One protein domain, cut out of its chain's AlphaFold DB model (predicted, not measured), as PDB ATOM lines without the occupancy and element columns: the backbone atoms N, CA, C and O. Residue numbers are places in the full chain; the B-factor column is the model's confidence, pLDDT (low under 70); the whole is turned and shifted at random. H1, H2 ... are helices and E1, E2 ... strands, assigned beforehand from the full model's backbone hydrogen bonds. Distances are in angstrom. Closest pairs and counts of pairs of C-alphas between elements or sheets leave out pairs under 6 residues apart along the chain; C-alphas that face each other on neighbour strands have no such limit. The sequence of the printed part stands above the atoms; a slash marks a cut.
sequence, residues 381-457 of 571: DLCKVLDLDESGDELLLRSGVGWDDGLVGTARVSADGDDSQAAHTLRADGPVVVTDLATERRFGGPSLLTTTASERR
ATOM      1  N   ASP A 381      46.517 173.949  14.687       79.56
ATOM      2  CA  ASP A 381      46.818 173.363  13.374       79.56
ATOM      3  C   ASP A 381      46.192 171.970  13.175       79.56
ATOM      4  O   ASP A 381      45.960 171.565  12.035       79.56
ATOM      5  N   LEU A 382      45.956 171.231  14.268       82.19
ATOM      6  CA  LEU A 382      45.357 169.898  14.264       82.19
ATOM      7  C   LEU A 382      44.238 169.798  15.306       82.19
ATOM      8  O   LEU A 382      44.403 170.156  16.473       82.19
ATOM      9  N   CYS A 383      43.117 169.216  14.902       85.44
ATOM     10  CA  CYS A 383      42.009 168.868  15.791       85.44
ATOM     11  C   CYS A 383      41.492 167.484  15.412       85.44
ATOM     12  O   CYS A 383      41.490 167.149  14.228       85.44
ATOM     13  N   LYS A 384      41.078 166.660  16.376       86.25
ATOM     14  CA  LYS A 384      40.440 165.376  16.072       86.25
ATOM     15  C   LYS A 384      39.325 164.997  17.031       86.25
ATOM     16  O   LYS A 384      39.373 165.264  18.229       86.25
ATOM     17  N   VAL A 385      38.374 164.262  16.479       86.88
ATOM     18  CA  VAL A 385      37.338 163.517  17.183       86.88
ATOM     19  C   VAL A 385      37.665 162.036  17.052       86.88
ATOM     20  O   VAL A 385      37.834 161.526  15.940       86.88
ATOM     21  N   LEU A 386      37.751 161.358  18.191       85.38
ATOM     22  CA  LEU A 386      37.958 159.922  18.266       85.38
ATOM     23  C   LEU A 386      36.665 159.224  18.697       85.38
ATOM     24  O   LEU A 386      35.989 159.688  19.618       85.38
ATOM     25  N   ASP A 387      36.349 158.109  18.046       83.50
ATOM     26  CA  ASP A 387      35.197 157.272  18.376       83.50
ATOM     27  C   ASP A 387      35.675 155.899  18.843       83.50
ATOM     28  O   ASP A 387      36.515 155.281  18.186       83.50
ATOM     29  N   LEU A 388      35.180 155.453  19.996       83.12
ATOM     30  CA  LEU A 388      35.565 154.171  20.579       83.12
ATOM     31  C   LEU A 388      34.882 153.040  19.812       83.12
ATOM     32  O   LEU A 388      33.679 153.107  19.538       83.12
ATOM     33  N   ASP A 389      35.648 152.015  19.459       80.62
ATOM     34  CA  ASP A 389      35.108 150.842  18.792       80.62
ATOM     35  C   ASP A 389      34.264 149.960  19.731       80.62
ATOM     36  O   ASP A 389      34.122 150.221  20.926       80.62
ATOM     37  N   GLU A 390      33.629 148.929  19.169       78.56
ATOM     38  CA  GLU A 390      32.716 148.060  19.924       78.56
ATOM     39  C   GLU A 390      33.443 147.146  20.919       78.56
ATOM     40  O   GLU A 390      32.851 146.768  21.930       78.56
ATOM     41  N   SER A 391      34.709 146.810  20.656       80.75
ATOM     42  CA  SER A 391      35.577 146.079  21.588       80.75
ATOM     43  C   SER A 391      35.947 146.922  22.806       80.75
ATOM     44  O   SER A 391      36.073 146.381  23.901       80.75
ATOM     45  N   GLY A 392      36.065 148.241  22.634       77.00
ATOM     46  CA  GLY A 392      36.532 149.162  23.666       77.00
ATOM     47  C   GLY A 392      38.056 149.301  23.727       77.00
ATOM     48  O   GLY A 392      38.551 150.012  24.601       77.00
ATOM     49  N   ASP A 393      38.775 148.672  22.798       83.00
ATOM     50  CA  ASP A 393      40.239 148.568  22.811       83.00
ATOM     51  C   ASP A 393      40.896 149.580  21.857       83.00
ATOM     52  O   ASP A 393      42.037 149.998  22.073       83.00
ATOM     53  N   GLU A 394      40.178 150.046  20.826       84.94
ATOM     54  CA  GLU A 394      40.686 151.029  19.864       84.94
ATOM     55  C   GLU A 394      39.746 152.224  19.657       84.94
ATOM     56  O   GLU A 394      38.523 152.150  19.760       84.94
ATOM     57  N   LEU A 395      40.352 153.355  19.305       83.94
ATOM     58  CA  LEU A 395      39.699 154.616  18.980       83.94
ATOM     59  C   LEU A 395      39.964 154.975  17.518       83.94
ATOM     60  O   LEU A 395      41.108 155.214  17.124       83.94
ATOM     61  N   LEU A 396      38.902 155.067  16.726       85.12
ATOM     62  CA  LEU A 396      38.940 155.493  15.332       85.12
ATOM     63  C   LEU A 396      39.001 157.020  15.235       85.12
ATOM     64  O   LEU A 396      38.192 157.717  15.848       85.12
ATOM     65  N   LEU A 397      39.895 157.550  14.399       86.12
ATOM     66  CA  LEU A 397      39.889 158.948  13.977       86.12
ATOM     67  C   LEU A 397      38.672 159.215  13.097       86.12
ATOM     68  O   LEU A 397      38.730 159.073  11.881       86.12
ATOM     69  N   ARG A 398      37.557 159.587  13.720       83.81
ATOM     70  CA  ARG A 398      36.275 159.731  13.030       83.81
ATOM     71  C   ARG A 398      36.148 161.057  12.296       83.81
ATOM     72  O   ARG A 398      35.564 161.108  11.222       83.81
ATOM     73  N   SER A 399      36.720 162.114  12.862       86.00
ATOM     74  CA  SER A 399      36.769 163.430  12.234       86.00
ATOM     75  C   SER A 399      38.007 164.203  12.673       86.00
ATOM     76  O   SER A 399      38.572 163.920  13.729       86.00
ATOM     77  N   GLY A 400      38.446 165.182  11.888       85.81
ATOM     78  CA  GLY A 400      39.561 166.030  12.276       85.81
ATOM     79  C   GLY A 400      40.003 167.022  11.210       85.81
ATOM     80  O   GLY A 400      39.724 166.863  10.028       85.81
ATOM     81  N   VAL A 401      40.744 168.032  11.657       85.62
ATOM     82  CA  VAL A 401      41.312 169.105  10.837       85.62
ATOM     83  C   VAL A 401      42.821 168.945  10.778       85.62
ATOM     84  O   VAL A 401      43.456 168.651  11.791       85.62
ATOM     85  N   GLY A 402      43.385 169.163   9.591       82.44
ATOM     86  CA  GLY A 402      44.826 169.268   9.372       82.44
ATOM     87  C   GLY A 402      45.590 167.941   9.324       82.44
ATOM     88  O   GLY A 402      46.811 167.986   9.191       82.44
ATOM     89  N   TRP A 403      44.911 166.794   9.401       83.19
ATOM     90  CA  TRP A 403      45.499 165.461   9.211       83.19
ATOM     91  C   TRP A 403      45.754 165.162   7.730       83.19
ATOM     92  O   TRP A 403      45.093 165.738   6.868       83.19
ATOM     93  N   ASP A 404      46.699 164.267   7.445       79.19
ATOM     94  CA  ASP A 404      46.981 163.836   6.073       79.19
ATOM     95  C   ASP A 404      45.804 163.051   5.470       79.19
ATOM     96  O   ASP A 404      45.032 162.388   6.179       79.19
ATOM     97  N   ASP A 405      45.684 163.125   4.143       75.56
ATOM     98  CA  ASP A 405      44.607 162.486   3.390       75.56
ATOM     99  C   ASP A 405      44.562 160.973   3.645       75.56
ATOM    100  O   ASP A 405      45.575 160.275   3.651       75.56
ATOM    101  N   GLY A 406      43.349 160.454   3.849       80.62
ATOM    102  CA  GLY A 406      43.110 159.035   4.096       80.62
ATOM    103  C   GLY A 406      43.255 158.594   5.552       80.62
ATOM    104  O   GLY A 406      42.855 157.470   5.843       80.62
ATOM    105  N   LEU A 407      43.744 159.440   6.473       84.38
ATOM    106  CA  LEU A 407      43.787 159.114   7.908       84.38
ATOM    107  C   LEU A 407      42.411 159.229   8.576       84.38
ATOM    108  O   LEU A 407      42.034 158.372   9.377       84.38
ATOM    109  N   VAL A 408      41.645 160.277   8.264       85.69
ATOM    110  CA  VAL A 408      40.287 160.438   8.802       85.69
ATOM    111  C   VAL A 408      39.394 159.317   8.261       85.69
ATOM    112  O   VAL A 408      39.309 159.104   7.055       85.69
ATOM    113  N   GLY A 409      38.750 158.581   9.165       84.75
ATOM    114  CA  GLY A 409      37.915 157.417   8.876       84.75
ATOM    115  C   GLY A 409      38.651 156.072   8.860       84.75
ATOM    116  O   GLY A 409      37.986 155.042   8.766       84.75
ATOM    117  N   THR A 410      39.984 156.041   8.982       85.94
ATOM    118  CA  THR A 410      40.769 154.787   8.931       85.94
ATOM    119  C   THR A 410      41.742 154.625  10.098       85.94
ATOM    120  O   THR A 410      41.902 153.523  10.618       85.94
ATOM    121  N   ALA A 411      42.382 155.715  10.522       86.38
ATOM    122  CA  ALA A 411      43.416 155.709  11.543       86.38
ATOM    123  C   ALA A 411      42.866 155.295  12.908       86.38
ATOM    124  O   ALA A 411      41.850 155.824  13.357       86.38
ATOM    125  N   ARG A 412      43.587 154.412  13.604       87.12
ATOM    126  CA  ARG A 412      43.231 153.942  14.947       87.12
ATOM    127  C   ARG A 412      44.339 154.205  15.958       87.12
ATOM    128  O   ARG A 412      45.519 154.228  15.608       87.12
ATOM    129  N   VAL A 413      43.951 154.423  17.211       85.50
ATOM    130  CA  VAL A 413      44.856 154.512  18.366       85.50
ATOM    131  C   VAL A 413      44.324 153.644  19.505       85.50
ATOM    132  O   VAL A 413      43.114 153.532  19.665       85.50
ATOM    133  N   SER A 414      45.210 153.049  20.305       84.62
ATOM    134  CA  SER A 414      44.807 152.200  21.437       84.62
ATOM    135  C   SER A 414      44.085 153.011  22.524       84.62
ATOM    136  O   SER A 414      44.485 154.136  22.846       84.62
ATOM    137  N   ALA A 415      43.025 152.431  23.086       81.62
ATOM    138  CA  ALA A 415      42.213 152.979  24.173       81.62
ATOM    139  C   ALA A 415      42.608 152.438  25.564       81.62
ATOM    140  O   ALA A 415      42.142 152.958  26.579       81.62
ATOM    141  N   ASP A 416      43.489 151.438  25.621       80.50
ATOM    142  CA  ASP A 416      43.829 150.659  26.816       80.50
ATOM    143  C   ASP A 416      45.339 150.602  27.139       80.50
ATOM    144  O   ASP A 416      45.715 150.239  28.254       80.50
ATOM    145  N   GLY A 417      46.218 151.020  26.228       79.00
ATOM    146  CA  GLY A 417      47.669 150.958  26.409       79.00
ATOM    147  C   GLY A 417      48.211 151.954  27.440       79.00
ATOM    148  O   GLY A 417      47.789 153.111  27.492       79.00
ATOM    149  N   ASP A 418      49.194 151.529  28.238       77.25
ATOM    150  CA  ASP A 418      49.841 152.379  29.254       77.25
ATOM    151  C   ASP A 418      50.610 153.561  28.646       77.25
ATOM    152  O   ASP A 418      50.665 154.632  29.244       77.25
ATOM    153  N   ASP A 419      51.134 153.393  27.430       82.00
ATOM    154  CA  ASP A 419      51.850 154.439  26.692       82.00
ATOM    155  C   ASP A 419      50.945 155.218  25.715       82.00
ATOM    156  O   ASP A 419      51.414 156.055  24.949       82.00
ATOM    157  N   SER A 420      49.630 154.962  25.706       83.81
ATOM    158  CA  SER A 420      48.700 155.657  24.808       83.81
ATOM    159  C   SER A 420      48.197 156.962  25.420       83.81
ATOM    160  O   SER A 420      47.516 156.965  26.450       83.81
ATOM    161  N   GLN A 421      48.419 158.081  24.718       84.38
ATOM    162  CA  GLN A 421      47.793 159.363  25.060       84.38
ATOM    163  C   GLN A 421      46.272 159.239  25.198       84.38
ATOM    164  O   GLN A 421      45.681 159.804  26.115       84.38
ATOM    165  N   ALA A 422      45.620 158.543  24.266       81.50
ATOM    166  CA  ALA A 422      44.166 158.487  24.232       81.50
ATOM    167  C   ALA A 422      43.608 157.669  25.407       81.50
ATOM    168  O   ALA A 422      42.647 158.098  26.045       81.50
ATOM    169  N   ALA A 423      44.274 156.562  25.752       82.75
ATOM    170  CA  ALA A 423      43.962 155.772  26.940       82.75
ATOM    171  C   ALA A 423      44.151 156.587  28.228       82.75
ATOM    172  O   ALA A 423      43.298 156.563  29.115       82.75
ATOM    173  N   HIS A 424      45.238 157.362  28.321       83.12
ATOM    174  CA  HIS A 424      45.481 158.244  29.461       83.12
ATOM    175  C   HIS A 424      44.369 159.290  29.617       83.12
ATOM    176  O   HIS A 424      43.839 159.461  30.713       83.12
ATOM    177  N   THR A 425      43.960 159.942  28.524       82.81
ATOM    178  CA  THR A 425      42.863 160.920  28.539       82.81
ATOM    179  C   THR A 425      41.533 160.298  28.964       82.81
ATOM    180  O   THR A 425      40.795 160.926  29.714       82.81
ATOM    181  N   LEU A 426      41.227 159.063  28.551       81.62
ATOM    182  CA  LEU A 426      40.000 158.365  28.964       81.62
ATOM    183  C   LEU A 426      39.961 158.013  30.462       81.62
ATOM    184  O   LEU A 426      38.873 157.843  31.011       81.62
ATOM    185  N   ARG A 427      41.126 157.873  31.110       81.81
ATOM    186  CA  ARG A 427      41.248 157.589  32.552       81.81
ATOM    187  C   ARG A 427      41.263 158.852  33.414       81.81
ATOM    188  O   ARG A 427      41.086 158.748  34.623       81.81
ATOM    189  N   ALA A 428      41.519 160.015  32.821       79.62
ATOM    190  CA  ALA A 428      41.590 161.276  33.541       79.62
ATOM    191  C   ALA A 428      40.183 161.826  33.841       79.62
ATOM    192  O   ALA A 428      39.302 161.808  32.987       79.62
ATOM    193  N   ASP A 429      39.997 162.400  35.032       79.25
ATOM    194  CA  ASP A 429      38.736 163.045  35.443       79.25
ATOM    195  C   ASP A 429      38.522 164.439  34.808       79.25
ATOM    196  O   ASP A 429      37.541 165.126  35.098       79.25
ATOM    197  N   GLY A 430      39.440 164.889  33.950       70.25
ATOM    198  CA  GLY A 430      39.420 166.216  33.343       70.25
ATOM    199  C   GLY A 430      40.274 166.315  32.076       70.25
ATOM    200  O   GLY A 430      40.913 165.339  31.675       70.25
ATOM    201  N   PRO A 431      40.289 167.493  31.424       76.25
ATOM    202  CA  PRO A 431      41.055 167.701  30.204       76.25
ATOM    203  C   PRO A 431      42.554 167.516  30.458       76.25
ATOM    204  O   PRO A 431      43.120 168.057  31.409       76.25
ATOM    205  N   VAL A 432      43.211 166.772  29.571       78.81
ATOM    206  CA  VAL A 432      44.660 166.559  29.613       78.81
ATOM    207  C   VAL A 432      45.335 167.608  28.738       78.81
ATOM    208  O   VAL A 432      45.268 167.541  27.511       78.81
ATOM    209  N   VAL A 433      45.998 168.575  29.372       82.19
ATOM    210  CA  VAL A 433      46.792 169.602  28.684       82.19
ATOM    211  C   VAL A 433      48.255 169.165  28.627       82.19
ATOM    212  O   VAL A 433      48.823 168.702  29.623       82.19
ATOM    213  N   VAL A 434      48.861 169.296  27.446       75.62
ATOM    214  CA  VAL A 434      50.274 168.997  27.189       75.62
ATOM    215  C   VAL A 434      50.917 170.224  26.559       75.62
ATOM    216  O   VAL A 434      50.533 170.626  25.463       75.62
ATOM    217  N   THR A 435      51.899 170.806  27.244       74.31
ATOM    218  CA  THR A 435      52.606 172.004  26.765       74.31
ATOM    219  C   THR A 435      53.663 171.659  25.714       74.31
ATOM    220  O   THR A 435      53.810 172.379  24.730       74.31
ATOM    221  N   ASP A 436      54.378 170.541  25.896       75.19
ATOM    222  CA  ASP A 436      55.357 170.028  24.933       75.19
ATOM    223  C   ASP A 436      55.366 168.492  24.917       75.19
ATOM    224  O   ASP A 436      55.851 167.837  25.844       75.19
ATOM    225  N   LEU A 437      54.864 167.928  23.815       73.81
ATOM    226  CA  LEU A 437      54.765 166.484  23.603       73.81
ATOM    227  C   LEU A 437      56.136 165.787  23.577       73.81
ATOM    228  O   LEU A 437      56.213 164.606  23.886       73.81
ATOM    229  N   ALA A 438      57.222 166.491  23.236       72.94
ATOM    230  CA  ALA A 438      58.562 165.900  23.201       72.94
ATOM    231  C   ALA A 438      59.132 165.630  24.602       72.94
ATOM    232  O   ALA A 438      60.035 164.809  24.758       72.94
ATOM    233  N   THR A 439      58.628 166.342  25.610       80.56
ATOM    234  CA  THR A 439      59.061 166.203  27.009       80.56
ATOM    235  C   THR A 439      58.055 165.453  27.872       80.56
ATOM    236  O   THR A 439      58.340 165.168  29.036       80.56
ATOM    237  N   GLU A 440      56.893 165.133  27.307       82.88
ATOM    238  CA  GLU A 440      55.820 164.430  27.991       82.88
ATOM    239  C   GLU A 440      56.252 163.003  28.352       82.88
ATOM    240  O   GLU A 440      56.859 162.296  27.552       82.88
ATOM    241  N   ARG A 441      55.960 162.596  29.591       85.50
ATOM    242  CA  ARG A 441      56.326 161.278  30.139       85.50
ATOM    243  C   ARG A 441      55.127 160.489  30.652       85.50
ATOM    244  O   ARG A 441      55.286 159.326  31.001       85.50
ATOM    245  N   ARG A 442      53.948 161.115  30.744       84.75
ATOM    246  CA  ARG A 442      52.704 160.466  31.184       84.75
ATOM    247  C   ARG A 442      52.197 159.432  30.175       84.75
ATOM    248  O   ARG A 442      51.416 158.570  30.562       84.75
ATOM    249  N   PHE A 443      52.599 159.565  28.914       84.81
ATOM    250  CA  PHE A 443      52.274 158.694  27.787       84.81
ATOM    251  C   PHE A 443      53.160 159.052  26.587       84.81
ATOM    252  O   PHE A 443      53.695 160.161  26.505       84.81
ATOM    253  N   GLY A 444      53.240 158.147  25.621       76.69
ATOM    254  CA  GLY A 444      53.806 158.369  24.306       76.69
ATOM    255  C   GLY A 444      52.879 159.193  23.414       76.69
ATOM    256  O   GLY A 444      51.645 159.119  23.475       76.69
ATOM    257  N   GLY A 445      53.484 160.010  22.550       68.38
ATOM    258  CA  GLY A 445      52.744 160.723  21.514       68.38
ATOM    259  C   GLY A 445      52.050 159.734  20.566       68.38
ATOM    260  O   GLY A 445      52.649 158.724  20.198       68.38
ATOM    261  N   PRO A 446      50.802 159.990  20.139       68.06
ATOM    262  CA  PRO A 446      50.083 159.081  19.262       68.06
ATOM    263  C   PRO A 446      50.845 158.906  17.949       68.06
ATOM    264  O   PRO A 446      51.309 159.884  17.360       68.06
ATOM    265  N   SER A 447      50.903 157.665  17.463       66.38
ATOM    266  CA  SER A 447      51.573 157.288  16.210       66.38
ATOM    267  C   SER A 447      51.167 158.180  15.028       66.38
ATOM    268  O   SER A 447      51.992 158.548  14.194       66.38
ATOM    269  N   LEU A 448      49.906 158.624  15.026       68.69
ATOM    270  CA  LEU A 448      49.334 159.561  14.058       68.69
ATOM    271  C   LEU A 448      50.078 160.895  13.953       68.69
ATOM    272  O   LEU A 448      50.080 161.478  12.877       68.69
ATOM    273  N   LEU A 449      50.683 161.379  15.043       64.56
ATOM    274  CA  LEU A 449      51.492 162.600  15.067       64.56
ATOM    275  C   LEU A 449      52.945 162.335  14.681       64.56
ATOM    276  O   LEU A 449      53.588 163.211  14.114       64.56
ATOM    277  N   THR A 450      53.486 161.152  14.976       55.50
ATOM    278  CA  THR A 450      54.878 160.830  14.631       55.50
ATOM    279  C   THR A 450      55.089 160.681  13.126       55.50
ATOM    280  O   THR A 450      56.162 161.032  12.646       55.50
ATOM    281  N   THR A 451      54.084 160.260  12.355       48.22
ATOM    282  CA  THR A 451      54.179 160.185  10.884       48.22
ATOM    283  C   THR A 451      54.044 161.574  10.237       48.22
ATOM    284  O   THR A 451      54.936 162.000   9.508       48.22
ATOM    285  N   THR A 452      53.020 162.353  10.612       47.69
ATOM    286  CA  THR A 452      52.768 163.726  10.103       47.69
ATOM    287  C   THR A 452      53.839 164.743  10.523       47.69
ATOM    288  O   THR A 452      54.237 165.612   9.740       47.69
ATOM    289  N   ALA A 453      54.305 164.704  11.778       40.50
ATOM    290  CA  ALA A 453      55.248 165.700  12.301       40.50
ATOM    291  C   ALA A 453      56.673 165.511  11.754       40.50
ATOM    292  O   ALA A 453      57.408 166.494  11.613       40.50
ATOM    293  N   SER A 454      57.055 164.273  11.424       38.69
ATOM    294  CA  SER A 454      58.357 163.946  10.826       38.69
ATOM    295  C   SER A 454      58.500 164.541   9.424       38.69
ATOM    296  O   SER A 454      59.526 165.149   9.114       38.69
ATOM    297  N   GLU A 455      57.448 164.467   8.608       39.81
ATOM    298  CA  GLU A 455      57.447 164.983   7.233       39.81
ATOM    299  C   GLU A 455      57.310 166.517   7.177       39.81
ATOM    300  O   GLU A 455      58.021 167.190   6.420       39.81
ATOM    301  N   ARG A 456      56.494 167.118   8.060       48.22
ATOM    302  CA  ARG A 456      56.334 168.587   8.147       48.22
ATOM    303  C   ARG A 456      57.569 169.311   8.684       48.22
ATOM    304  O   ARG A 456      57.814 170.463   8.311       48.22
ATOM    305  N   ARG A 457      58.386 168.656   9.523       41.81
ATOM    306  CA  ARG A 457      59.683 169.211   9.955       41.81
ATOM    307  C   ARG A 457      60.645 169.398   8.780       41.81
ATOM    308  O   ARG A 457      61.365 170.394   8.794       41.81
TER     309      ARG A 457
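What this domain is: This is residues 381 to 457 of the 571 residues of the protein "PAS domain S-box protein" of Halogeometricum sp. CBA1124 (UniProt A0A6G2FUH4). A small antiparallel sheet of three strands, a longer hairpin of E1 and E2 with the short E3 along the edge of E2, has two helices that only graze it. H1 and H2 each meet the sheet with their first three residues and run away from it, and a long loop without a named element, residues 428 to 446, joins them. The printed part has 77 residues, with three named strands and then two named helices in the order E1, E2, E3, H1, H2; the sheet order is E1, E2, E3, and the class is mixed, helices and strands, with 36 residues, under half, in named elements. The whole is compact, with a radius of gyration of the C-alphas of 12.3 A, and spans 31 by 31 by 18 A.

Where its parts are: E1 is residues 382 to 388, beginning with C-alpha 382 at (45.357, 169.898, 14.264), and is 19.6 A long from first to last C-alpha. E2, residues 394 to 401, is 20.2 A long and bends by 53 degrees at residue 398. E3 is residues 412 to 414, 6.9 A long, with C-alpha 412 at (43.231, 153.942, 14.947). H1 is residues 421 to 427, 10.1 A long. H2 is residues 447 to 457, 15.7 A long, and its last C-alpha, 457, is at (59.683, 169.211, 9.955).

How they stand to each other: E1, E2 and E3 form a meander, each strand the antiparallel neighbour of the one before. E1 and E2 are a hairpin with 148 degrees between their directions; N 385 and O 399 are 2.8 A apart, and N 396 and O 387 are 2.8 A apart, both within hydrogen-bond range. E2 and E3 are also a hairpin, at 131 degrees, with N 395 and O 413 within hydrogen-bond range at 2.8 A. E1 and E3 are the edge strands. H1 is on the sheet but only grazes it, with residues 421 to 423; the closest C-alphas of E3 and H1 are those of Ser 414 and Ala 423, 6.6 A apart. H2 also is on the sheet and only grazes it, with residues 447 to 449; the closest C-alphas of E3 and H2 are those of Val 413 and Ser 447, 7.6 A apart. H1 and H2 are apart. Each O i to N i+4 pair is within hydrogen-bond range in H1, and 4 of 7 are in H2.

The domain as a whole: The two C-alphas farthest apart are those of Glu 390 and Arg 457, at 35.7 A. The printed part has no cut. The link from E1 to E2 is tight, those from E2 to E3 and from E3 to H1 are short, and the link from H1 to H2 is long, with 19 residues. The mean pLDDT of the printed part is 77.0; residues 445 to 457, of which 447 to 457 belong to H2, are under 70, and the mean of H2 is 51.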